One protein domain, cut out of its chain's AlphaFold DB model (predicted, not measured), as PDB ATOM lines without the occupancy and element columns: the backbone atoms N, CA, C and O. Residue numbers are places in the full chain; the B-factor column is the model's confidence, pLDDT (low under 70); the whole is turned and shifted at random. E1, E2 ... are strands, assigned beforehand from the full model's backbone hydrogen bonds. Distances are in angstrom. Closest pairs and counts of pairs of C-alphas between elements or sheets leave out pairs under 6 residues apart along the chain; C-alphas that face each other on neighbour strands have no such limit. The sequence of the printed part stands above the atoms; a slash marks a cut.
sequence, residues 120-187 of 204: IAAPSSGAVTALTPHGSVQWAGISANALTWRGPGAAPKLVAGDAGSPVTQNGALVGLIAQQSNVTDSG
ATOM      1  N   ILE A 120      12.891  50.674  33.662       92.62
ATOM      2  CA  ILE A 120      12.667  49.252  33.947       92.62
ATOM      3  C   ILE A 120      11.177  48.990  33.765       92.62
ATOM      4  O   ILE A 120      10.357  49.700  34.349       92.62
ATOM      5  N   ALA A 121      10.824  47.984  32.970       92.75
ATOM      6  CA  ALA A 121       9.433  47.667  32.665       92.75
ATOM      7  C   ALA A 121       9.215  46.158  32.579       92.75
ATOM      8  O   ALA A 121      10.135  45.411  32.253       92.75
ATOM      9  N   ALA A 122       7.986  45.717  32.841       91.19
ATOM     10  CA  ALA A 122       7.588  44.355  32.512       91.19
ATOM     11  C   ALA A 122       7.635  44.149  30.988       91.19
ATOM     12  O   ALA A 122       7.298  45.076  30.244       91.19
ATOM     13  N   PRO A 123       8.035  42.959  30.507       91.00
ATOM     14  CA  PRO A 123       8.035  42.679  29.081       91.00
ATOM     15  C   PRO A 123       6.608  42.707  28.523       91.00
ATOM     16  O   PRO A 123       5.676  42.152  29.106       91.00
ATOM     17  N   SER A 124       6.450  43.330  27.362       91.44
ATOM     18  CA  SER A 124       5.252  43.252  26.532       91.44
ATOM     19  C   SER A 124       5.379  42.145  25.483       91.44
ATOM     20  O   SER A 124       6.468  41.619  25.234       91.44
ATOM     21  N   SER A 125       4.268  41.815  24.820       90.75
ATOM     22  CA  SER A 125       4.294  40.916  23.662       90.75
ATOM     23  C   SER A 125       5.246  41.437  22.581       90.75
ATOM     24  O   SER A 125       5.243  42.627  22.266       90.75
ATOM     25  N   GLY A 126       6.033  40.533  22.000       92.06
ATOM     26  CA  GLY A 126       6.962  40.834  20.917       92.06
ATOM     27  C   GLY A 126       8.424  40.607  21.280       92.06
ATOM     28  O   GLY A 126       8.764  40.157  22.375       92.06
ATOM     29  N   ALA A 127       9.285  40.919  20.312       94.19
ATOM     30  CA  ALA A 127      10.705  40.626  20.388       94.19
ATOM     31  C   ALA A 127      11.407  41.397  21.512       94.19
ATOM     32  O   ALA A 127      11.011  42.507  21.877       94.19
ATOM     33  N   VAL A 128      12.482  40.801  22.016       95.38
ATOM     34  CA  VAL A 128      13.415  41.417  22.965       95.38
ATOM     35  C   VAL A 128      14.839  41.242  22.455       95.38
ATOM     36  O   VAL A 128      15.120  40.311  21.697       95.38
ATOM     37  N   THR A 129      15.744  42.110  22.892       94.88
ATOM     38  CA  THR A 129      17.161  42.052  22.524       94.88
ATOM     39  C   THR A 129      18.002  41.844  23.772       94.88
ATOM     40  O   THR A 129      17.939  42.645  24.696       94.88
ATOM     41  N   ALA A 130      18.812  40.790  23.805       94.06
ATOM     42  CA  ALA A 130      19.869  40.629  24.795       94.06
ATOM     43  C   ALA A 130      21.155  41.278  24.265       94.06
ATOM     44  O   ALA A 130      21.599  40.924  23.173       94.06
ATOM     45  N   LEU A 131      21.752  42.218  25.001       94.44
ATOM     46  CA  LEU A 131      23.049  42.808  24.637       94.44
ATOM     47  C   LEU A 131      24.147  42.047  25.379       94.44
ATOM     48  O   LEU A 131      24.378  42.292  26.564       94.44
ATOM     49  N   THR A 132      24.787  41.089  24.710       92.38
ATOM     50  CA  THR A 132      25.791  40.236  25.353       92.38
ATOM     51  C   THR A 132      27.216  40.636  24.982       92.38
ATOM     52  O   THR A 132      27.423  41.287  23.952       92.38
ATOM     53  N   PRO A 133      28.223  40.224  25.776       90.12
ATOM     54  CA  PRO A 133      29.629  40.350  25.406       90.12
ATOM     55  C   PRO A 133      29.980  39.813  24.017       90.12
ATOM     56  O   PRO A 133      30.957  40.246  23.410       90.12
ATOM     57  N   HIS A 134      29.199  38.852  23.528       88.56
ATOM     58  CA  HIS A 134      29.418  38.162  22.263       88.56
ATOM     59  C   HIS A 134      28.586  38.749  21.113       88.56
ATOM     60  O   HIS A 134      28.642  38.242  19.993       88.56
ATOM     61  N   GLY A 135      27.843  39.827  21.372       89.19
ATOM     62  CA  GLY A 135      27.008  40.523  20.404       89.19
ATOM     63  C   GLY A 135      25.537  40.566  20.808       89.19
ATOM     64  O   GLY A 135      25.076  39.861  21.705       89.19
ATOM     65  N   SER A 136      24.779  41.422  20.129       91.12
ATOM     66  CA  SER A 136      23.341  41.540  20.361       91.12
ATOM     67  C   SER A 136      22.594  40.340  19.786       91.12
ATOM     68  O   SER A 136      22.787  39.970  18.628       91.12
ATOM     69  N   VAL A 137      21.694  39.767  20.582       90.38
ATOM     70  CA  VAL A 137      20.908  38.585  20.223       90.38
ATOM     71  C   VAL A 137      19.423  38.890  20.363       90.38
ATOM     72  O   VAL A 137      18.957  39.260  21.440       90.38
ATOM     73  N   GLN A 138      18.661  38.710  19.284       92.56
ATOM     74  CA  GLN A 138      17.216  38.927  19.291       92.56
ATOM     75  C   GLN A 138      16.456  37.633  19.609       92.56
ATOM     76  O   GLN A 138      16.729  36.575  19.044       92.56
ATOM     77  N   TRP A 139      15.458  37.745  20.480       93.56
ATOM     78  CA  TRP A 139      14.544  36.673  20.867       93.56
ATOM     79  C   TRP A 139      13.106  37.062  20.534       93.56
ATOM     80  O   TRP A 139      12.781  38.245  20.446       93.56
ATOM     81  N   ALA A 140      12.225  36.075  20.373       93.12
ATOM     82  CA  ALA A 140      10.824  36.314  20.026       93.12
ATOM     83  C   ALA A 140      10.017  36.953  21.170       93.12
ATOM     84  O   ALA A 140       8.962  37.525  20.909       93.12
ATOM     85  N   GLY A 141      10.503  36.853  22.410       92.69
ATOM     86  CA  GLY A 141       9.914  37.474  23.596       92.69
ATOM     87  C   GLY A 141      10.346  36.790  24.892       92.69
ATOM     88  O   GLY A 141      11.197  35.898  24.866       92.69
ATOM     89  N   ILE A 142       9.721  37.165  26.011       90.50
ATOM     90  CA  ILE A 142       9.911  36.545  27.333       90.50
ATOM     91  C   ILE A 142       8.586  35.920  27.788       90.50
ATOM     92  O   ILE A 142       7.542  36.564  27.713       90.50
ATOM     93  N   SER A 143       8.618  34.679  28.280       84.88
ATOM     94  CA  SER A 143       7.467  33.997  28.881       84.88
ATOM     95  C   SER A 143       7.845  33.423  30.241       84.88
ATOM     96  O   SER A 143       8.830  32.704  30.346       84.88
ATOM     97  N   ALA A 144       7.078  33.765  31.279       74.81
ATOM     98  CA  ALA A 144       7.223  33.271  32.653       74.81
ATOM     99  C   ALA A 144       8.586  33.473  33.347       74.81
ATOM    100  O   ALA A 144       8.683  33.012  34.476       74.81
ATOM    101  N   ASN A 145       9.543  34.196  32.729       81.06
ATOM    102  CA  ASN A 145      10.975  34.392  33.075       81.06
ATOM    103  C   ASN A 145      11.987  33.732  32.110       81.06
ATOM    104  O   ASN A 145      13.188  33.784  32.360       81.06
ATOM    105  N   ALA A 146      11.539  33.152  30.998       88.56
ATOM    106  CA  ALA A 146      12.401  32.528  30.001       88.56
ATOM    107  C   ALA A 146      12.320  33.243  28.646       88.56
ATOM    108  O   ALA A 146      11.240  33.597  28.167       88.56
ATOM    109  N   LEU A 147      13.470  33.424  28.001       91.06
ATOM    110  CA  LEU A 147      13.571  33.851  26.612       91.06
ATOM    111  C   LEU A 147      12.968  32.790  25.698       91.06
ATOM    112  O   LEU A 147      13.242  31.597  25.821       91.06
ATOM    113  N   THR A 148      12.158  33.243  24.752       92.31
ATOM    114  CA  THR A 148      11.464  32.374  23.805       92.31
ATOM    115  C   THR A 148      11.990  32.594  22.397       92.31
ATOM    116  O   THR A 148      12.181  33.725  21.949       92.31
ATOM    117  N   TRP A 149      12.218  31.498  21.680       89.44
ATOM    118  CA  TRP A 149      12.561  31.501  20.265       89.44
ATOM    119  C   TRP A 149      11.386  30.949  19.463       89.44
ATOM    120  O   TRP A 149      10.817  29.919  19.817       89.44
ATOM    121  N   ARG A 150      11.004  31.651  18.393       86.12
ATOM    122  CA  ARG A 150       9.926  31.236  17.475       86.12
ATOM    123  C   ARG A 150      10.332  31.336  16.001       86.12
ATOM    124  O   ARG A 150       9.483  31.193  15.129       86.12
ATOM    125  N   GLY A 151      11.601  31.634  15.726       79.88
ATOM    126  CA  GLY A 151      12.122  31.708  14.365       79.88
ATOM    127  C   GLY A 151      12.421  30.321  13.786       79.88
ATOM    128  O   GLY A 151      12.449  29.331  14.523       79.88
ATOM    129  N   PRO A 152      12.655  30.224  12.469       79.25
ATOM    130  CA  PRO A 152      13.115  28.983  11.857       79.25
ATOM    131  C   PRO A 152      14.518  28.609  12.366       79.25
ATOM    132  O   PRO A 152      15.339  29.481  12.647       79.25
ATOM    133  N   GLY A 153      14.815  27.311  12.438       84.25
ATOM    134  CA  GLY A 153      16.137  26.805  12.823       84.25
ATOM    135  C   GLY A 153      16.397  26.776  14.333       84.25
ATOM    136  O   GLY A 153      15.474  26.830  15.149       84.25
ATOM    137  N   ALA A 154      17.672  26.629  14.701       83.25
ATOM    138  CA  ALA A 154      18.093  26.545  16.094       83.25
ATOM    139  C   ALA A 154      17.931  27.894  16.808       83.25
ATOM    140  O   ALA A 154      18.200  28.948  16.232       83.25
ATOM    141  N   ALA A 155      17.525  27.845  18.077       83.50
ATOM    142  CA  ALA A 155      17.471  29.032  18.916       83.50
ATOM    143  C   ALA A 155      18.864  29.672  19.061       83.50
ATOM    144  O   ALA A 155      19.870  28.949  19.052       83.50
ATOM    145  N   PRO A 156      18.942  31.002  19.239       82.81
ATOM    146  CA  PRO A 156      20.197  31.662  19.536       82.81
ATOM    147  C   PRO A 156      20.859  31.048  20.767       82.81
ATOM    148  O   PRO A 156      20.203  30.724  21.759       82.81
ATOM    149  N   LYS A 157      22.178  30.881  20.708       80.81
ATOM    150  CA  LYS A 157      22.929  30.283  21.803       80.81
ATOM    151  C   LYS A 157      23.472  31.379  22.709       80.81
ATOM    152  O   LYS A 157      24.368  32.110  22.305       80.81
ATOM    153  N   LEU A 158      22.963  31.433  23.936       84.88
ATOM    154  CA  LEU A 158      23.655  32.110  25.030       84.88
ATOM    155  C   LEU A 158      24.828  31.241  25.469       84.88
ATOM    156  O   LEU A 158      24.715  30.011  25.561       84.88
ATOM    157  N   VAL A 159      25.971  31.875  25.685       84.38
ATOM    158  CA  VAL A 159      27.219  31.205  26.031       84.38
ATOM    159  C   VAL A 159      27.680  31.621  27.418       84.38
ATOM    160  O   VAL A 159      27.203  32.581  28.020       84.38
ATOM    161  N   ALA A 160      28.617  30.848  27.950       81.56
ATOM    162  CA  ALA A 160      29.194  31.140  29.243       81.56
ATOM    163  C   ALA A 160      29.843  32.542  29.226       81.56
ATOM    164  O   ALA A 160      30.596  32.869  28.309       81.56
ATOM    165  N   GLY A 161      29.540  33.360  30.238       84.94
ATOM    166  CA  GLY A 161      29.928  34.777  30.304       84.94
ATOM    167  C   GLY A 161      28.824  35.771  29.919       84.94
ATOM    168  O   GLY A 161      28.936  36.941  30.276       84.94
ATOM    169  N   ASP A 162      27.733  35.318  29.284       90.38
ATOM    170  CA  ASP A 162      26.553  36.157  28.997       90.38
ATOM    171  C   ASP A 162      25.668  36.388  30.235       90.38
ATOM    172  O   ASP A 162      24.753  37.211  30.213       90.38
ATOM    173  N   ALA A 163      25.913  35.665  31.333       90.69
ATOM    174  CA  ALA A 163      25.210  35.884  32.590       90.69
ATOM    175  C   ALA A 163      25.358  37.349  33.025       90.69
ATOM    176  O   ALA A 163      26.458  37.891  33.104       90.69
ATOM    177  N   GLY A 164      24.234  37.999  33.292       93.25
ATOM    178  CA  GLY A 164      24.134  39.413  33.619       93.25
ATOM    179  C   GLY A 164      23.892  40.344  32.451       93.25
ATOM    180  O   GLY A 164      23.642  41.515  32.703       93.25
ATOM    181  N   SER A 165      23.895  39.868  31.207       94.81
ATOM    182  CA  SER A 165      23.609  40.722  30.055       94.81
ATOM    183  C   SER A 165      22.210  41.343  30.144       94.81
ATOM    184  O   SER A 165      21.259  40.639  30.501       94.81
ATOM    185  N   PRO A 166      22.043  42.638  29.817       95.75
ATOM    186  CA  PRO A 166      20.726  43.258  29.773       95.75
ATOM    187  C   PRO A 166      19.871  42.646  28.674       95.75
ATOM    188  O   PRO A 166      20.326  42.458  27.544       95.75
ATOM    189  N   VAL A 167      18.599  42.443  28.990       95.38
ATOM    190  CA  VAL A 167      17.545  42.185  28.018       95.38
ATOM    191  C   VAL A 167      16.681  43.432  27.920       95.38
ATOM    192  O   VAL A 167      16.126  43.896  28.919       95.38
ATOM    193  N   THR A 168      16.573  43.992  26.719       95.62
ATOM    194  CA  THR A 168      15.855  45.236  26.457       95.62
ATOM    195  C   THR A 168      14.680  45.041  25.508       95.62
ATOM    196  O   THR A 168      14.674  44.171  24.635       95.62
ATOM    197  N   GLN A 169      13.663  45.879  25.688       95.25
ATOM    198  CA  GLN A 169      12.505  45.974  24.808       95.25
ATOM    199  C   GLN A 169      12.047  47.429  24.757       95.25
ATOM    200  O   GLN A 169      11.811  48.035  25.798       95.25
ATOM    201  N   ASN A 170      11.936  48.004  23.556       94.00
ATOM    202  CA  ASN A 170      11.450  49.378  23.353       94.00
ATOM    203  C   ASN A 170      12.174  50.436  24.220       94.00
ATOM    204  O   ASN A 170      11.552  51.359  24.736       94.00
ATOM    205  N   GLY A 171      13.488  50.282  24.420       92.75
ATOM    206  CA  GLY A 171      14.292  51.190  25.250       92.75
ATOM    207  C   GLY A 171      14.145  50.997  26.767       92.75
ATOM    208  O   GLY A 171      14.754  51.746  27.531       92.75
ATOM    209  N   ALA A 172      13.386  49.998  27.221       94.75
ATOM    210  CA  ALA A 172      13.311  49.590  28.620       94.75
ATOM    211  C   ALA A 172      14.193  48.364  28.889       94.75
ATOM    212  O   ALA A 172      14.341  47.494  28.030       94.75
ATOM    213  N   LEU A 173      14.744  48.274  30.099       94.56
ATOM    214  CA  LEU A 173      15.327  47.056  30.650       94.56
ATOM    215  C   LEU A 173      14.183  46.170  31.156       94.56
ATOM    216  O   LEU A 173      13.453  46.561  32.068       94.56
ATOM    217  N   VAL A 174      14.029  44.987  30.565       93.75
ATOM    218  CA  VAL A 174      12.976  44.025  30.935       93.75
ATOM    219  C   VAL A 174      13.504  42.847  31.750       93.75
ATOM    220  O   VAL A 174      12.725  42.091  32.327       93.75
ATOM    221  N   GLY A 175      14.827  42.715  31.835       92.50
ATOM    222  CA  GLY A 175      15.480  41.764  32.717       92.50
ATOM    223  C   GLY A 175      16.970  41.611  32.445       92.50
ATOM    224  O   GLY A 175      17.527  42.314  31.601       92.50
ATOM    225  N   LEU A 176      17.605  40.684  33.157       93.56
ATOM    226  CA  LEU A 176      19.013  40.307  32.991       93.56
ATOM    227  C   LEU A 176      19.122  38.817  32.688       93.56
ATOM    228  O   LEU A 176      18.405  38.029  33.293       93.56
ATOM    229  N   ILE A 177      20.041  38.404  31.820       91.88
ATOM    230  CA  ILE A 177      20.342  36.977  31.645       91.88
ATOM    231  C   ILE A 177      20.820  36.401  32.986       91.88
ATOM    232  O   ILE A 177      21.726  36.950  33.607       91.88
ATOM    233  N   ALA A 178      20.217  35.306  33.444       84.62
ATOM    234  CA  ALA A 178      20.658  34.586  34.638       84.62
ATOM    235  C   ALA A 178      21.554  33.406  34.234       84.62
ATOM    236  O   ALA A 178      22.774  33.479  34.339       84.62
ATOM    237  N   GLN A 179      20.944  32.355  33.688       75.69
ATOM    238  CA  GLN A 179      21.610  31.203  33.085       75.69
ATOM    239  C   GLN A 179      20.776  30.703  31.911       75.69
ATOM    240  O   GLN A 179      19.547  30.761  31.969       75.69
ATOM    241  N   GLN A 180      21.415  30.129  30.891       76.00
ATOM    242  CA  GLN A 180      20.708  29.612  29.713       76.00
ATOM    243  C   GLN A 180      19.747  30.673  29.153       76.00
ATOM    244  O   GLN A 180      20.125  31.831  29.036       76.00
ATOM    245  N   SER A 181      18.501  30.302  28.856       78.25
ATOM    246  CA  SER A 181      17.422  31.205  28.456       78.25
ATOM    247  C   SER A 181      16.692  31.881  29.626       78.25
ATOM    248  O   SER A 181      15.722  32.587  29.374       78.25
ATOM    249  N   ASN A 182      17.089  31.678  30.884       86.69
ATOM    250  CA  ASN A 182      16.398  32.267  32.032       86.69
ATOM    251  C   ASN A 182      16.803  33.725  32.247       86.69
ATOM    252  O   ASN A 182      17.960  34.114  32.063       86.69
ATOM    253  N   VAL A 183      15.837  34.513  32.702       88.62
ATOM    254  CA  VAL A 183      15.946  35.953  32.884       88.62
ATOM    255  C   VAL A 183      15.560  36.314  34.311       88.62
ATOM    256  O   VAL A 183      14.517  35.898  34.812       88.62
ATOM    257  N   THR A 184      16.393  37.126  34.953       89.00
ATOM    258  CA  THR A 184      15.988  37.917  36.109       89.00
ATOM    259  C   THR A 184      15.002  38.979  35.640       89.00
ATOM    260  O   THR A 184      15.397  39.881  34.906       89.00
ATOM    261  N   ASP A 185      13.732  38.864  36.013       86.69
ATOM    262  CA  ASP A 185      12.650  39.685  35.474       86.69
ATOM    263  C   ASP A 185      12.585  41.102  36.071       86.69
ATOM    264  O   ASP A 185      13.281  41.470  37.022       86.69
ATOM    265  N   SER A 186      11.704  41.924  35.504       83.06
ATOM    266  CA  SER A 186      11.487  43.297  35.950       83.06
ATOM    267  C   SER A 186      11.035  43.411  37.408       83.06
ATOM    268  O   SER A 186      11.358  44.399  38.055       83.06
ATOM    269  N   GLY A 187      10.286  42.439  37.940       85.62
ATOM    270  CA  GLY A 187       9.838  42.443  39.334       85.62
ATOM    271  C   GLY A 187      11.010  42.262  40.295       85.62
ATOM    272  O   GLY A 187      11.135  42.995  41.276       85.62
TER     273      GLY A 187
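What this domain is: This is residues 120 to 187 of the 204 residues of an uncharacterized protein of Tsukamurella pseudospumae (UniProt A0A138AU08). A strongly twisted sheet of five strands, E2, E1, E5, E6 and E7, winds into a small, loosely closed barrel, with the short hairpin of E3 and E4 set in the opening between its edge strands E2 and E7. A long loop, residues 149 to 165, swings round the outside from E4 back to E5. The printed part has 68 residues, with no named helix and seven named strands, E1 to E7 in order along the chain; both sheets, E2 - E1 - E5 - E6 - E7 and E3 - E4, are antiparallel. The class is all strand, though under half of the residues, 29 of the 68, are in named elements. The whole is compact, with a radius of gyration of the C-alphas of 10.6 A, and spans 27 by 25 by 20 A.

Where its parts are: In the larger sheet, E2 is residues 135 to 139, 13.1 A from first to last C-alpha, and E1 is residues 128 to 132, 12.7 A, beginning at C-alpha 128 (13.415, 41.417, 22.965). E5 is residues 166 to 169, 10.0 A. E6, residues 172 to 177, is the longest strand at 14.8 A. E7, residues 183 to 185, 5.6 A, ends at C-alpha 185 (12.650, 39.685, 35.474). The smaller sheet has E3, residues 141 to 143, 6.8 A, and E4, residues 146 to 148, 6.3 A, with C-alpha 148 at (11.464, 32.374, 23.805).

How they stand to each other: E1 and E2 form a hairpin at 156 degrees between directions, with N 130 and O 137 2.8 A apart, within hydrogen-bond range. E1 and E5 are antiparallel at 155 degrees, with N 129 and O 168 at 2.9 A. E5, E6 and E7 are a meander, each strand the antiparallel neighbour of the one before: N 169 and O 172 are 2.9 A apart in the hairpin of E5 and E6, and N 184 and O 176 are 2.8 A apart in that of E6 and E7. From edge to edge the strands' lines turn by 70 degrees and the way across the sheet by 61 degrees. E2 runs on into E3 across a break of 1 residue, at 60 degrees. E3 and E4 are a hairpin at 135 degrees, with N 143 and O 146 at 2.8 A. The closest C-alphas of E4 and E7 are those of Ala 146 and Val 183, 5.7 A apart, and those of E2 and E4 are Trp 139 and Thr 148, 6.0 A apart. E2 and E7 are apart.

The domain as a whole: The C-alphas farthest apart, those of Gly 153 and Gly 187, are 31.4 A from each other. The printed part has no cut. The link from E4 to E5 is long, with 17 residues; the other links are tight. The mean pLDDT of the printed part is 89.0, and no printed residue is under 70.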